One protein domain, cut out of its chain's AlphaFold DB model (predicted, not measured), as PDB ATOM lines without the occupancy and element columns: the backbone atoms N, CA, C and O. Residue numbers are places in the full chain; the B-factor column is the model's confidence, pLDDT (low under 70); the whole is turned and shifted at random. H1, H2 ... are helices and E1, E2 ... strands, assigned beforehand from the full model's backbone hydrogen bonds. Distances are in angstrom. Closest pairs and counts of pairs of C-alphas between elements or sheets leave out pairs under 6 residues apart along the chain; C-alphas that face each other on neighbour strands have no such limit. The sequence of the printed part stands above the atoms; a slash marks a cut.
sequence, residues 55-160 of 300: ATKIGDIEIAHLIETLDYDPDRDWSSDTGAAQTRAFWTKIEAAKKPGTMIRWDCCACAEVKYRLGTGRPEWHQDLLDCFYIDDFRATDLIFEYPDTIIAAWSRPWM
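Overview. This is residues 55 to 160 of the 300 residues of an uncharacterized protein of Alphaproteobacteria bacterium (UniProt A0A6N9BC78). A small sheet of three antiparallel strands, in the order E1, E3, E2, has one long helix, H2, packed along one face over E1 and E3. Four short helices lie at the rim of this sheet and helix: H1 follows E1 and makes a corner with one end of H2, H4 and H5 only graze the sheet and are apart from H2, H3 is near H4 and H5 but not on the sheet, only just, and residues 71 to 77 stick out. The printed part has 106 residues with five named helices and three named strands, in the order E1 H1 H2 E2 H3 H4 H5 E3; its class is mixed. It is compact, radius of gyration of the C-alphas 14.4 A, and only just elongated, spanning 43 by 29 by 24 A.

Along the chain. Find C-alpha 56 at (-11.300, -55.184, -10.460); from there E1, residues 56 to 62, runs 18.6 A. Next come H1, residues 63 to 70, and H2, residues 82 to 97, 22.8 A long. Then read E2, 102 to 106; H3, 112 to 119; H4, 127 to 131; H5, 138 to 146. E3, 151 to 158, runs 23.3 A to C-alpha 158 at (-3.020, -53.576, -14.188).

Arrangement. Look at N 58 and O 154, 2.9 A, between E1 and E3, and at N 105 and O 155, 2.9 A, between E3 and E2. H2's height over the sheet is 9.1 A. E1, H1 H2, E2 form a split strand-helix-strand unit, E3 between its strands, with a right-handed crossover. H1 and H2, on one face, make two layers with the sheet; they touch, about perpendicular at 89 degrees, closest at the C-alphas of His 65 and Gly 83, 4.5 A. H4's O i to N i+4 count is 0 of 1, its i+3 count 2 of 2; in H1, H2, H3 and H5 every O i to N i+4 pair is within hydrogen-bond range.

Size, cuts and confidence. The farthest C-alphas, of Ser 80 and Gly 121, are 45.5 A apart. The printed part has no cut, the link H1 to H2 is long, and no printed residue is under 70 in pLDDT.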
ATOM      1  N   ALA A  55     -10.407 -52.700 -14.544       98.31
ATOM      2  CA  ALA A  55     -10.297 -52.606 -13.098       98.31
ATOM      3  C   ALA A  55     -11.092 -53.730 -12.438       98.31
ATOM      4  O   ALA A  55     -12.124 -54.168 -12.944       98.31
ATOM      5  N   THR A  56     -10.605 -54.205 -11.298       98.44
ATOM      6  CA  THR A  56     -11.300 -55.184 -10.460       98.44
ATOM      7  C   THR A  56     -11.579 -54.557  -9.106       98.44
ATOM      8  O   THR A  56     -10.644 -54.114  -8.435       98.44
ATOM      9  N   LYS A  57     -12.850 -54.530  -8.697       98.56
ATOM     10  CA  LYS A  57     -13.236 -54.066  -7.363       98.56
ATOM     11  C   LYS A  57     -12.665 -55.026  -6.318       98.56
ATOM     12  O   LYS A  57     -12.939 -56.222  -6.366       98.56
ATOM     13  N   ILE A  58     -11.848 -54.506  -5.406       98.00
ATOM     14  CA  ILE A  58     -11.202 -55.283  -4.338       98.00
ATOM     15  C   ILE A  58     -12.145 -55.411  -3.141       98.00
ATOM     16  O   ILE A  58     -12.282 -56.469  -2.528       98.00
ATOM     17  N   GLY A  59     -12.800 -54.304  -2.816       97.81
ATOM     18  CA  GLY A  59     -13.701 -54.177  -1.691       97.81
ATOM     19  C   GLY A  59     -14.261 -52.771  -1.622       97.81
ATOM     20  O   GLY A  59     -13.928 -51.907  -2.436       97.81
ATOM     21  N   ASP A  60     -15.109 -52.568  -0.634       97.88
ATOM     22  CA  ASP A  60     -15.700 -51.291  -0.291       97.88
ATOM     23  C   ASP A  60     -15.827 -51.168   1.229       97.88
ATOM     24  O   ASP A  60     -15.678 -52.156   1.961       97.88
ATOM     25  N   ILE A  61     -16.016 -49.933   1.677       96.62
ATOM     26  CA  ILE A  61     -16.208 -49.562   3.072       96.62
ATOM     27  C   ILE A  61     -17.190 -48.395   3.150       96.62
ATOM     28  O   ILE A  61     -17.228 -47.552   2.251       96.62
ATOM     29  N   GLU A  62     -17.987 -48.352   4.215       95.62
ATOM     30  CA  GLU A  62     -18.805 -47.178   4.510       95.62
ATOM     31  C   GLU A  62     -17.899 -45.997   4.869       95.62
ATOM     32  O   GLU A  62     -16.962 -46.132   5.661       95.62
ATOM     33  N   ILE A  63     -18.174 -44.834   4.280       93.38
ATOM     34  CA  ILE A  63     -17.356 -43.632   4.474       93.38
ATOM     35  C   ILE A  63     -17.348 -43.197   5.947       93.38
ATOM     36  O   ILE A  63     -16.307 -42.765   6.433       93.38
ATOM     37  N   ALA A  64     -18.445 -43.393   6.685       91.19
ATOM     38  CA  ALA A  64     -18.501 -43.106   8.119       91.19
ATOM     39  C   ALA A  64     -17.412 -43.865   8.904       91.19
ATOM     40  O   ALA A  64     -16.645 -43.252   9.639       91.19
ATOM     41  N   HIS A  65     -17.249 -45.172   8.668       91.44
ATOM     42  CA  HIS A  65     -16.217 -45.981   9.338       91.44
ATOM     43  C   HIS A  65     -14.790 -45.606   8.929       91.44
ATOM     44  O   HIS A  65     -13.848 -45.719   9.721       91.44
ATOM     45  N   LEU A  66     -14.622 -45.156   7.683       90.00
ATOM     46  CA  LEU A  66     -13.356 -44.618   7.204       90.00
ATOM     47  C   LEU A  66     -12.992 -43.333   7.964       90.00
ATOM     48  O   LEU A  66     -11.886 -43.247   8.492       90.00
ATOM     49  N   ILE A  67     -13.928 -42.383   8.070       88.88
ATOM     50  CA  ILE A  67     -13.746 -41.112   8.790       88.88
ATOM     51  C   ILE A  67     -13.466 -41.362  10.273       88.88
ATOM     52  O   ILE A  67     -12.488 -40.836  10.794       88.88
ATOM     53  N   GLU A  68     -14.231 -42.245  10.924       86.94
ATOM     54  CA  GLU A  68     -13.977 -42.639  12.317       86.94
ATOM     55  C   GLU A  68     -12.536 -43.123  12.521       86.94
ATOM     56  O   GLU A  68     -11.931 -42.842  13.549       86.94
ATOM     57  N   THR A  69     -11.960 -43.829  11.540       84.62
ATOM     58  CA  THR A  69     -10.572 -44.308  11.624       84.62
ATOM     59  C   THR A  69      -9.547 -43.174  11.477       84.62
ATOM     60  O   THR A  69      -8.467 -43.255  12.063       84.62
ATOM     61  N   LEU A  70      -9.860 -42.135  10.694       85.19
ATOM     62  CA  LEU A  70      -8.996 -40.961  10.522       85.19
ATOM     63  C   LEU A  70      -8.974 -40.084  11.782       85.19
ATOM     64  O   LEU A  70      -7.922 -39.549  12.128       85.19
ATOM     65  N   ASP A  71     -10.087 -40.025  12.514       81.81
ATOM     66  CA  ASP A  71     -10.225 -39.320  13.794       81.81
ATOM     67  C   ASP A  71      -9.646 -40.125  14.975       81.81
ATOM     68  O   ASP A  71     -10.240 -40.202  16.054       81.81
ATOM     69  N   TYR A  72      -8.488 -40.769  14.779       76.25
ATOM     70  CA  TYR A  72      -7.883 -41.652  15.775       76.25
ATOM     71  C   TYR A  72      -7.709 -40.960  17.138       76.25
ATOM     72  O   TYR A  72      -6.828 -40.120  17.333       76.25
ATOM     73  N   ASP A  73      -8.519 -41.388  18.103       77.94
ATOM     74  CA  ASP A  73      -8.386 -41.065  19.515       77.94
ATOM     75  C   ASP A  73      -7.572 -42.174  20.218       77.94
ATOM     76  O   ASP A  73      -8.032 -43.323  20.281       77.94
ATOM     77  N   PRO A  74      -6.364 -41.875  20.741       76.31
ATOM     78  CA  PRO A  74      -5.537 -42.857  21.438       76.31
ATOM     79  C   PRO A  74      -6.164 -43.389  22.734       76.31
ATOM     80  O   PRO A  74      -5.749 -44.455  23.194       76.31
ATOM     81  N   ASP A  75      -7.137 -42.680  23.310       81.69
ATOM     82  CA  ASP A  75      -7.799 -43.053  24.562       81.69
ATOM     83  C   ASP A  75      -9.094 -43.864  24.330       81.69
ATOM     84  O   ASP A  75      -9.658 -44.425  25.276       81.69
ATOM     85  N   ARG A  76      -9.560 -43.982  23.075       78.44
ATOM     86  CA  ARG A  76     -10.750 -44.765  22.697       78.44
ATOM     87  C   ARG A  76     -10.448 -46.270  22.682       78.44
ATOM     88  O   ARG A  76      -9.445 -46.723  22.133       78.44
ATOM     89  N   ASP A  77     -11.349 -47.082  23.245       80.19
ATOM     90  CA  ASP A  77     -11.266 -48.548  23.146       80.19
ATOM     91  C   ASP A  77     -11.752 -49.038  21.772       80.19
ATOM     92  O   ASP A  77     -12.928 -49.323  21.552       80.19
ATOM     93  N   TRP A  78     -10.806 -49.184  20.850       77.81
ATOM     94  CA  TRP A  78     -11.040 -49.656  19.485       77.81
ATOM     95  C   TRP A  78     -11.325 -51.163  19.361       77.81
ATOM     96  O   TRP A  78     -11.563 -51.661  18.254       77.81
ATOM     97  N   SER A  79     -11.258 -51.932  20.454       75.12
ATOM     98  CA  SER A  79     -11.385 -53.395  20.397       75.12
ATOM     99  C   SER A  79     -12.823 -53.874  20.165       75.12
ATOM    100  O   SER A  79     -13.022 -54.940  19.577       75.12
ATOM    101  N   SER A  80     -13.813 -53.072  20.567       72.88
ATOM    102  CA  SER A  80     -15.248 -53.343  20.389       72.88
ATOM    103  C   SER A  80     -15.900 -52.520  19.272       72.88
ATOM    104  O   SER A  80     -17.088 -52.680  18.996       72.88
ATOM    105  N   ASP A  81     -15.112 -51.675  18.608       81.31
ATOM    106  CA  ASP A  81     -15.574 -50.742  17.594       81.31
ATOM    107  C   ASP A  81     -15.852 -51.453  16.257       81.31
ATOM    108  O   ASP A  81     -14.962 -52.072  15.653       81.31
ATOM    109  N   THR A  82     -17.107 -51.388  15.803       83.12
ATOM    110  CA  THR A  82     -17.544 -51.985  14.535       83.12
ATOM    111  C   THR A  82     -16.842 -51.351  13.340       83.12
ATOM    112  O   THR A  82     -16.387 -52.094  12.466       83.12
ATOM    113  N   GLY A  83     -16.653 -50.028  13.355       84.56
ATOM    114  CA  GLY A  83     -15.961 -49.292  12.304       84.56
ATOM    115  C   GLY A  83     -14.510 -49.737  12.190       84.56
ATOM    116  O   GLY A  83     -14.059 -50.128  11.114       84.56
ATOM    117  N   ALA A  84     -13.801 -49.860  13.315       85.94
ATOM    118  CA  ALA A  84     -12.431 -50.378  13.313       85.94
ATOM    119  C   ALA A  84     -12.338 -51.817  12.775       85.94
ATOM    120  O   ALA A  84     -11.378 -52.175  12.084       85.94
ATOM    121  N   ALA A  85     -13.322 -52.671  13.077       88.88
ATOM    122  CA  ALA A  85     -13.376 -54.026  12.537       88.88
ATOM    123  C   ALA A  85     -13.632 -54.036  11.020       88.88
ATOM    124  O   ALA A  85     -12.966 -54.792  10.303       88.88
ATOM    125  N   GLN A  86     -14.535 -53.188  10.522       91.00
ATOM    126  CA  GLN A  86     -14.802 -53.028   9.090       91.00
ATOM    127  C   GLN A  86     -13.589 -52.462   8.348       91.00
ATOM    128  O   GLN A  86     -13.206 -53.024   7.322       91.00
ATOM    129  N   THR A  87     -12.909 -51.454   8.898       91.31
ATOM    130  CA  THR A  87     -11.674 -50.902   8.326       91.31
ATOM    131  C   THR A  87     -10.566 -51.947   8.251       91.31
ATOM    132  O   THR A  87      -9.949 -52.122   7.199       91.31
ATOM    133  N   ARG A  88     -10.359 -52.744   9.311       91.50
ATOM    134  CA  ARG A  88      -9.401 -53.868   9.282       91.50
ATOM    135  C   ARG A  88      -9.766 -54.918   8.231       91.50
ATOM    136  O   ARG A  88      -8.883 -55.433   7.540       91.50
ATOM    137  N   ALA A  89     -11.050 -55.251   8.098       94.62
ATOM    138  CA  ALA A  89     -11.520 -56.210   7.101       94.62
ATOM    139  C   ALA A  89     -11.326 -55.684   5.670       94.62
ATOM    140  O   ALA A  89     -10.884 -56.433   4.796       94.62
ATOM    141  N   PHE A  90     -11.605 -54.401   5.436       96.06
ATOM    142  CA  PHE A  90     -11.341 -53.725   4.171       96.06
ATOM    143  C   PHE A  90      -9.845 -53.752   3.838       96.06
ATOM    144  O   PHE A  90      -9.470 -54.243   2.775       96.06
ATOM    145  N   TRP A  91      -8.981 -53.371   4.782       95.31
ATOM    146  CA  TRP A  91      -7.528 -53.389   4.589       95.31
ATOM    147  C   TRP A  91      -6.973 -54.788   4.306       95.31
ATOM    148  O   TRP A  91      -6.123 -54.972   3.441       95.31
ATOM    149  N   THR A  92      -7.517 -55.812   4.967       96.38
ATOM    150  CA  THR A  92      -7.142 -57.208   4.701       96.38
ATOM    151  C   THR A  92      -7.403 -57.594   3.240       96.38
ATOM    152  O   THR A  92      -6.593 -58.299   2.635       96.38
ATOM    153  N   LYS A  93      -8.502 -57.112   2.635       97.62
ATOM    154  CA  LYS A  93      -8.785 -57.326   1.204       97.62
ATOM    155  C   LYS A  93      -7.778 -56.593   0.314       97.62
ATOM    156  O   LYS A  93      -7.362 -57.158  -0.695       97.62
ATOM    157  N   ILE A  94      -7.378 -55.376   0.688       96.62
ATOM    158  CA  ILE A  94      -6.371 -54.578  -0.029       96.62
ATOM    159  C   ILE A  94      -5.030 -55.305  -0.061       96.62
ATOM    160  O   ILE A  94      -4.507 -55.560  -1.145       96.62
ATOM    161  N   GLU A  95      -4.523 -55.727   1.098       96.12
ATOM    162  CA  GLU A  95      -3.262 -56.469   1.190       96.12
ATOM    163  C   GLU A  95      -3.305 -57.775   0.386       96.12
ATOM    164  O   GLU A  95      -2.369 -58.091  -0.345       96.12
ATOM    165  N   ALA A  96      -4.424 -58.506   0.431       97.06
ATOM    166  CA  ALA A  96      -4.599 -59.729  -0.352       97.06
ATOM    167  C   ALA A  96      -4.672 -59.489  -1.875       97.06
ATOM    168  O   ALA A  96      -4.411 -60.404  -2.663       97.06
ATOM    169  N   ALA A  97      -5.045 -58.281  -2.309       96.56
ATOM    170  CA  ALA A  97      -5.165 -57.921  -3.718       96.56
ATOM    171  C   ALA A  97      -3.863 -57.392  -4.337       96.56
ATOM    172  O   ALA A  97      -3.764 -57.364  -5.569       96.56
ATOM    173  N   LYS A  98      -2.867 -57.006  -3.526       95.81
ATOM    174  CA  LYS A  98      -1.565 -56.516  -4.002       95.81
ATOM    175  C   LYS A  98      -0.865 -57.573  -4.861       95.81
ATOM    176  O   LYS A  98      -0.591 -58.688  -4.415       95.81
ATOM    177  N   LYS A  99      -0.563 -57.226  -6.115       96.12
ATOM    178  CA  LYS A  99       0.108 -58.112  -7.082       96.12
ATOM    179  C   LYS A  99       1.120 -57.333  -7.923       96.12
ATOM    180  O   LYS A  99       0.797 -56.222  -8.348       96.12
ATOM    181  N   PRO A 100       2.302 -57.897  -8.236       96.44
ATOM    182  CA  PRO A 100       3.237 -57.270  -9.165       96.44
ATOM    183  C   PRO A 100       2.571 -56.887 -10.492       96.44
ATOM    184  O   PRO A 100       1.738 -57.633 -11.010       96.44
ATOM    185  N   GLY A 101       2.932 -55.725 -11.035       95.88
ATOM    186  CA  GLY A 101       2.337 -55.191 -12.263       95.88
ATOM    187  C   GLY A 101       0.906 -54.673 -12.100       95.88
ATOM    188  O   GLY A 101       0.190 -54.566 -13.093       95.88
ATOM    189  N   THR A 102       0.466 -54.365 -10.878       96.19
ATOM    190  CA  THR A 102      -0.816 -53.694 -10.615       96.19
ATOM    191  C   THR A 102      -0.614 -52.428  -9.787       96.19
ATOM    192  O   THR A 102       0.442 -52.240  -9.181       96.19
ATOM    193  N   MET A 103      -1.629 -51.570  -9.780       96.00
ATOM    194  CA  MET A 103      -1.801 -50.483  -8.820       96.00
ATOM    195  C   MET A 103      -3.142 -50.647  -8.107       96.00
ATOM    196  O   MET A 103      -4.120 -51.097  -8.715       96.00
ATOM    197  N   ILE A 104      -3.184 -50.267  -6.833       97.00
ATOM    198  CA  ILE A 104      -4.429 -50.121  -6.080       97.00
ATOM    199  C   ILE A 104      -4.760 -48.631  -6.015       97.00
ATOM    200  O   ILE A 104      -3.870 -47.802  -5.843       97.00
ATOM    201  N   ARG A 105      -6.033 -48.287  -6.195       97.44
ATOM    202  CA  ARG A 105      -6.524 -46.911  -6.122       97.44
ATOM    203  C   ARG A 105      -7.887 -46.835  -5.456       97.44
ATOM    204  O   ARG A 105      -8.621 -47.825  -5.425       97.44
ATOM    205  N   TRP A 106      -8.234 -45.641  -5.001       98.12
ATOM    206  CA  TRP A 106      -9.587 -45.313  -4.581       98.12
ATOM    207  C   TRP A 106     -10.519 -45.216  -5.791       98.12
ATOM    208  O   TRP A 106     -10.083 -44.984  -6.927       98.12
ATOM    209  N   ASP A 107     -11.814 -45.402  -5.539       98.12
ATOM    210  CA  ASP A 107     -12.861 -45.195  -6.541       98.12
ATOM    211  C   ASP A 107     -12.808 -43.772  -7.104       98.12
ATOM    212  O   ASP A 107     -12.852 -43.604  -8.317       98.12
ATOM    213  N   CYS A 108     -12.596 -42.774  -6.241       96.69
ATOM    214  CA  CYS A 108     -12.575 -41.362  -6.611       96.69
ATOM    215  C   CYS A 108     -11.271 -40.885  -7.279       96.69
ATOM    216  O   CYS A 108     -11.289 -39.948  -8.074       96.69
ATOM    217  N   CYS A 109     -10.120 -41.515  -7.001       96.62
ATOM    218  CA  CYS A 109      -8.836 -41.101  -7.578       96.62
ATOM    219  C   CYS A 109      -7.736 -42.167  -7.473       96.62
ATOM    220  O   CYS A 109      -7.755 -43.042  -6.610       96.62
ATOM    221  N   ALA A 110      -6.721 -42.062  -8.336       96.06
ATOM    222  CA  ALA A 110      -5.412 -42.651  -8.049       96.06
ATOM    223  C   ALA A 110      -4.746 -41.923  -6.871       96.06
ATOM    224  O   ALA A 110      -4.922 -40.708  -6.729       96.06
ATOM    225  N   CYS A 111      -3.974 -42.659  -6.071       95.44
ATOM    226  CA  CYS A 111      -3.297 -42.112  -4.899       95.44
ATOM    227  C   CYS A 111      -2.308 -41.004  -5.274       95.44
ATOM    228  O   CYS A 111      -1.710 -41.024  -6.360       95.44
ATOM    229  N   ALA A 112      -2.129 -40.032  -4.382       93.69
ATOM    230  CA  ALA A 112      -1.366 -38.826  -4.680       93.69
ATOM    231  C   ALA A 112       0.092 -39.126  -5.039       93.69
ATOM    232  O   ALA A 112       0.608 -38.557  -5.998       93.69
ATOM    233  N   GLU A 113       0.719 -40.076  -4.342       93.38
ATOM    234  CA  GLU A 113       2.089 -40.515  -4.629       93.38
ATOM    235  C   GLU A 113       2.224 -41.115  -6.041       93.38
ATOM    236  O   GLU A 113       3.177 -40.813  -6.762       93.38
ATOM    237  N   VAL A 114       1.235 -41.897  -6.497       93.12
ATOM    238  CA  VAL A 114       1.215 -42.428  -7.872       93.12
ATOM    239  C   VAL A 114       1.149 -41.275  -8.873       93.12
ATOM    240  O   VAL A 114       1.945 -41.224  -9.813       93.12
ATOM    241  N   LYS A 115       0.246 -40.308  -8.655       91.69
ATOM    242  CA  LYS A 115       0.121 -39.134  -9.534       91.69
ATOM    243  C   LYS A 115       1.384 -38.270  -9.530       91.69
ATOM    244  O   LYS A 115       1.794 -37.808 -10.591       91.69
ATOM    245  N   TYR A 116       2.023 -38.084  -8.377       91.81
ATOM    246  CA  TYR A 116       3.270 -37.332  -8.249       91.81
ATOM    247  C   TYR A 116       4.407 -37.971  -9.059       91.81
ATOM    248  O   TYR A 116       5.119 -37.281  -9.791       91.81
ATOM    249  N   ARG A 117       4.554 -39.299  -9.005       91.00
ATOM    250  CA  ARG A 117       5.566 -40.031  -9.788       91.00
ATOM    251  C   ARG A 117       5.346 -39.894 -11.290       91.00
ATOM    252  O   ARG A 117       6.270 -39.520 -12.013       91.00
ATOM    253  N   LEU A 118       4.113 -40.104 -11.755       90.81
ATOM    254  CA  LEU A 118       3.767 -39.899 -13.164       90.81
ATOM    255  C   LEU A 118       4.028 -38.443 -13.591       90.81
ATOM    256  O   LEU A 118       4.650 -38.193 -14.622       90.81
ATOM    257  N   GLY A 119       3.647 -37.481 -12.745       89.25
ATOM    258  CA  GLY A 119       3.879 -36.051 -12.949       89.25
ATOM    259  C   GLY A 119       5.345 -35.610 -12.863       89.25
ATOM    260  O   GLY A 119       5.666 -34.497 -13.267       89.25
ATOM    261  N   THR A 120       6.258 -36.458 -12.395       89.62
ATOM    262  CA  THR A 120       7.704 -36.177 -12.359       89.62
ATOM    263  C   THR A 120       8.485 -36.975 -13.403       89.62
ATOM    264  O   THR A 120       9.712 -37.061 -13.327       89.62
ATOM    265  N   GLY A 121       7.787 -37.538 -14.397       86.38
ATOM    266  CA  GLY A 121       8.404 -38.268 -15.501       86.38
ATOM    267  C   GLY A 121       8.965 -39.629 -15.087       86.38
ATOM    268  O   GLY A 121       9.981 -40.064 -15.625       86.38
ATOM    269  N   ARG A 122       8.324 -40.293 -14.114       88.75
ATOM    270  CA  ARG A 122       8.641 -41.664 -13.676       88.75
ATOM    271  C   ARG A 122       7.484 -42.620 -14.007       88.75
ATOM    272  O   ARG A 122       6.757 -43.035 -13.102       88.75
ATOM    273  N   PRO A 123       7.225 -42.894 -15.300       89.00
ATOM    274  CA  PRO A 123       6.065 -43.660 -15.755       89.00
ATOM    275  C   PRO A 123       6.222 -45.177 -15.610       89.00
ATOM    276  O   PRO A 123       5.290 -45.939 -15.881       89.00
ATOM    277  N   GLU A 124       7.415 -45.643 -15.264       92.38
ATOM    278  CA  GLU A 124       7.702 -47.055 -15.116       92.38
ATOM    279  C   GLU A 124       7.048 -47.648 -13.861       92.38
ATOM    280  O   GLU A 124       6.875 -46.996 -12.830       92.38
ATOM    281  N   TRP A 125       6.682 -48.926 -13.953       93.19
ATOM    282  CA  TRP A 125       6.180 -49.649 -12.797       93.19
ATOM    283  C   TRP A 125       7.309 -49.923 -11.806       93.19
ATOM    284  O   TRP A 125       8.379 -50.397 -12.197       93.19
ATOM    285  N   HIS A 126       7.014 -49.745 -10.522       91.31
ATOM    286  CA  HIS A 126       7.865 -50.160  -9.414       91.31
ATOM    287  C   HIS A 126       7.059 -50.938  -8.376       91.31
ATOM    288  O   HIS A 126       5.867 -50.703  -8.184       91.31
ATOM    289  N   GLN A 127       7.721 -51.872  -7.691       90.31
ATOM    290  CA  GLN A 127       7.098 -52.724  -6.671       90.31
ATOM    291  C   GLN A 127       6.506 -51.914  -5.508       90.31
ATOM    292  O   GLN A 127       5.475 -52.298  -4.964       90.31
ATOM    293  N   ASP A 128       7.139 -50.799  -5.151       90.19
ATOM    294  CA  ASP A 128       6.717 -49.918  -4.061       90.19
ATOM    295  C   ASP A 128       5.416 -49.153  -4.368       90.19
ATOM    296  O   ASP A 128       4.776 -48.657  -3.449       90.19
ATOM    297  N   LEU A 129       4.953 -49.128  -5.628       89.38
ATOM    298  CA  LEU A 129       3.630 -48.597  -5.984       89.38
ATOM    299  C   LEU A 129       2.484 -49.359  -5.308       89.38
ATOM    300  O   LEU A 129       1.391 -48.816  -5.153       89.38
ATOM    301  N   LEU A 130       2.715 -50.611  -4.905       88.50
ATOM    302  CA  LEU A 130       1.737 -51.381  -4.135       88.50
ATOM    303  C   LEU A 130       1.507 -50.800  -2.741       88.50
ATOM    304  O   LEU A 130       0.442 -51.017  -2.171       88.50
ATOM    305  N   ASP A 131       2.471 -50.046  -2.223       90.94
ATOM    306  CA  ASP A 131       2.417 -49.429  -0.901       90.94
ATOM    307  C   ASP A 131       2.006 -47.951  -0.971       90.94
ATOM    308  O   ASP A 131       1.905 -47.281   0.051       90.94
ATOM    309  N   CYS A 132       1.701 -47.440  -2.171       92.25
ATOM    310  CA  CYS A 132       1.184 -46.087  -2.371       92.25
ATOM    311  C   CYS A 132      -0.318 -45.951  -2.095       92.25
ATOM    312  O   CYS A 132      -0.847 -44.859  -2.260       92.25
ATOM    313  N   PHE A 133      -1.018 -47.023  -1.722       93.94
ATOM    314  CA  PHE A 133      -2.408 -46.938  -1.281       93.94
ATOM    315  C   PHE A 133      -2.436 -46.733   0.231       93.94
ATOM    316  O   PHE A 133      -1.936 -47.585   0.957       93.94
ATOM    317  N   TYR A 134      -3.005 -45.623   0.695       90.88
ATOM    318  CA  TYR A 134      -3.108 -45.272   2.110       90.88
ATOM    319  C   TYR A 134      -4.481 -44.671   2.424       90.88
ATOM    320  O   TYR A 134      -5.178 -44.167   1.539       90.88
ATOM    321  N   ILE A 135      -4.886 -44.824   3.686       87.31
ATOM    322  CA  ILE A 135      -6.216 -44.467   4.196       87.31
ATOM    323  C   ILE A 135      -6.422 -42.953   4.282       87.31
ATOM    324  O   ILE A 135      -7.514 -42.460   4.033       87.31
ATOM    325  N   ASP A 136      -5.347 -42.230   4.573       87.81
ATOM    326  CA  ASP A 136      -5.249 -40.786   4.743       87.81
ATOM    327  C   ASP A 136      -4.766 -40.089   3.460       87.81
ATOM    328  O   ASP A 136      -4.078 -39.067   3.498       87.81
ATOM    329  N   ASP A 137      -5.108 -40.644   2.290       93.75
ATOM    330  CA  ASP A 137      -4.810 -39.994   1.016       93.75
ATOM    331  C   ASP A 137      -5.584 -38.689   0.891       93.75
ATOM    332  O   ASP A 137      -6.790 -38.698   0.665       93.75
ATOM    333  N   PHE A 138      -4.871 -37.564   1.008       92.44
ATOM    334  CA  PHE A 138      -5.480 -36.235   0.994       92.44
ATOM    335  C   PHE A 138      -6.384 -36.008  -0.222       92.44
ATOM    336  O   PHE A 138      -7.438 -35.405  -0.083       92.44
ATOM    337  N   ARG A 139      -6.036 -36.548  -1.402       92.44
ATOM    338  CA  ARG A 139      -6.875 -36.393  -2.597       92.44
ATOM    339  C   ARG A 139      -8.159 -37.195  -2.477       92.44
ATOM    340  O   ARG A 139      -9.202 -36.736  -2.930       92.44
ATOM    341  N   ALA A 140      -8.073 -38.408  -1.936       94.25
ATOM    342  CA  ALA A 140      -9.255 -39.222  -1.701       94.25
ATOM    343  C   ALA A 140     -10.159 -38.551  -0.666       94.25
ATOM    344  O   ALA A 140     -11.354 -38.432  -0.912       94.25
ATOM    345  N   THR A 141      -9.579 -38.053   0.427       92.56
ATOM    346  CA  THR A 141     -10.272 -37.308   1.481       92.56
ATOM    347  C   THR A 141     -11.003 -36.090   0.920       92.56
ATOM    348  O   THR A 141     -12.212 -35.981   1.114       92.56
ATOM    349  N   ASP A 142     -10.321 -35.233   0.151       90.06
ATOM    350  CA  ASP A 142     -10.931 -34.056  -0.482       90.06
ATOM    351  C   ASP A 142     -12.143 -34.457  -1.338       90.06
ATOM    352  O   ASP A 142     -13.239 -33.920  -1.181       90.06
ATOM    353  N   LEU A 143     -11.988 -35.477  -2.190       91.75
ATOM    354  CA  LEU A 143     -13.067 -35.933  -3.067       91.75
ATOM    355  C   LEU A 143     -14.219 -36.612  -2.318       91.75
ATOM    356  O   LEU A 143     -15.358 -36.487  -2.755       91.75
ATOM    357  N   ILE A 144     -13.957 -37.314  -1.213       91.75
ATOM    358  CA  ILE A 144     -14.999 -37.904  -0.360       91.75
ATOM    359  C   ILE A 144     -15.870 -36.802   0.252       91.75
ATOM    360  O   ILE A 144     -17.091 -36.946   0.308       91.75
ATOM    361  N   PHE A 145     -15.264 -35.697   0.690       88.31
ATOM    362  CA  PHE A 145     -16.005 -34.579   1.271       88.31
ATOM    363  C   PHE A 145     -16.700 -33.706   0.221       88.31
ATOM    364  O   PHE A 145     -17.807 -33.222   0.479       88.31
ATOM    365  N   GLU A 146     -16.090 -33.516  -0.953       86.94
ATOM    366  CA  GLU A 146     -16.681 -32.764  -2.066       86.94
ATOM    367  C   GLU A 146     -17.828 -33.531  -2.746       86.94
ATOM    368  O   GLU A 146     -18.859 -32.937  -3.072       86.94
ATOM    369  N   TYR A 147     -17.680 -34.848  -2.926       89.56
ATOM    370  CA  TYR A 147     -18.637 -35.739  -3.593       89.56
ATOM    371  C   TYR A 147     -19.116 -36.823  -2.619       89.56
ATOM    372  O   TYR A 147     -18.736 -37.991  -2.766       89.56
ATOM    373  N   PRO A 148     -19.949 -36.458  -1.625       87.75
ATOM    374  CA  PRO A 148     -20.347 -37.381  -0.575       87.75
ATOM    375  C   PRO A 148     -21.093 -38.588  -1.144       87.75
ATOM    376  O   PRO A 148     -22.000 -38.465  -1.975       87.75
ATOM    377  N   ASP A 149     -20.721 -39.761  -0.646       91.69
ATOM    378  CA  ASP A 149     -21.415 -41.025  -0.853       91.69
ATOM    379  C   ASP A 149     -21.485 -41.778   0.486       91.69
ATOM    380  O   ASP A 149     -20.853 -41.397   1.471       91.69
ATOM    381  N   THR A 150     -22.264 -42.851   0.537       92.56
ATOM    382  CA  THR A 150     -22.308 -43.739   1.710       92.56
ATOM    383  C   THR A 150     -21.129 -44.703   1.736       92.56
ATOM    384  O   THR A 150     -20.673 -45.104   2.803       92.56
ATOM    385  N   ILE A 151     -20.630 -45.083   0.559       95.56
ATOM    386  CA  ILE A 151     -19.650 -46.147   0.386       95.56
ATOM    387  C   ILE A 151     -18.553 -45.670  -0.559       95.56
ATOM    388  O   ILE A 151     -18.837 -45.097  -1.608       95.56
ATOM    389  N   ILE A 152     -17.303 -45.995  -0.234       96.94
ATOM    390  CA  ILE A 152     -16.175 -45.860  -1.155       96.94
ATOM    391  C   ILE A 152     -15.544 -47.222  -1.438       96.94
ATOM    392  O   ILE A 152     -15.369 -48.059  -0.551       96.94
ATOM    393  N   ALA A 153     -15.207 -47.456  -2.705       98.31
ATOM    394  CA  ALA A 153     -14.543 -48.672  -3.149       98.31
ATOM    395  C   ALA A 153     -13.033 -48.474  -3.344       98.31
ATOM    396  O   ALA A 153     -12.546 -47.371  -3.594       98.31
ATOM    397  N   ALA A 154     -12.305 -49.586  -3.311       98.31
ATOM    398  CA  ALA A 154     -10.945 -49.672  -3.819       98.31
ATOM    399  C   ALA A 154     -10.870 -50.634  -5.003       98.31
ATOM    400  O   ALA A 154     -11.549 -51.669  -5.055       98.31
ATOM    401  N   TRP A 155      -9.994 -50.299  -5.941       98.56
ATOM    402  CA  TRP A 155      -9.865 -50.982  -7.219       98.56
ATOM    403  C   TRP A 155      -8.424 -51.381  -7.483       98.56
ATOM    404  O   TRP A 155      -7.505 -50.591  -7.279       98.56
ATOM    405  N   SER A 156      -8.238 -52.591  -8.003       98.00
ATOM    406  CA  SER A 156      -6.975 -53.040  -8.583       98.00
ATOM    407  C   SER A 156      -7.020 -52.813 -10.088       98.00
ATOM    408  O   SER A 156      -7.978 -53.223 -10.751       98.00
ATOM    409  N   ARG A 157      -5.985 -52.183 -10.639       97.50
ATOM    410  CA  ARG A 157      -5.794 -52.009 -12.084       97.50
ATOM    411  C   ARG A 157      -4.441 -52.573 -12.495       97.50
ATOM    412  O   ARG A 157      -3.473 -52.383 -11.758       97.50
ATOM    413  N   PRO A 158      -4.327 -53.239 -13.654       97.31
ATOM    414  CA  PRO A 158      -3.020 -53.576 -14.188       97.31
ATOM    415  C   PRO A 158      -2.254 -52.295 -14.522       97.31
ATOM    416  O   PRO A 158      -2.832 -51.307 -14.982       97.31
ATOM    417  N   TRP A 159      -0.944 -52.328 -14.310       96.75
ATOM    418  CA  TRP A 159      -0.054 -51.276 -14.763       96.75
ATOM    419  C   TRP A 159       0.115 -51.389 -16.272       96.75
ATOM    420  O   TRP A 159       0.755 -52.311 -16.787       96.75
ATOM    421  N   MET A 160      -0.506 -50.464 -16.993       96.44
ATOM    422  CA  MET A 160      -0.471 -50.445 -18.447       96.44
ATOM    423  C   MET A 160       0.801 -49.748 -18.921       96.44
ATOM    424  O   MET A 160       1.189 -48.709 -18.393       96.44
TER     425      MET A 160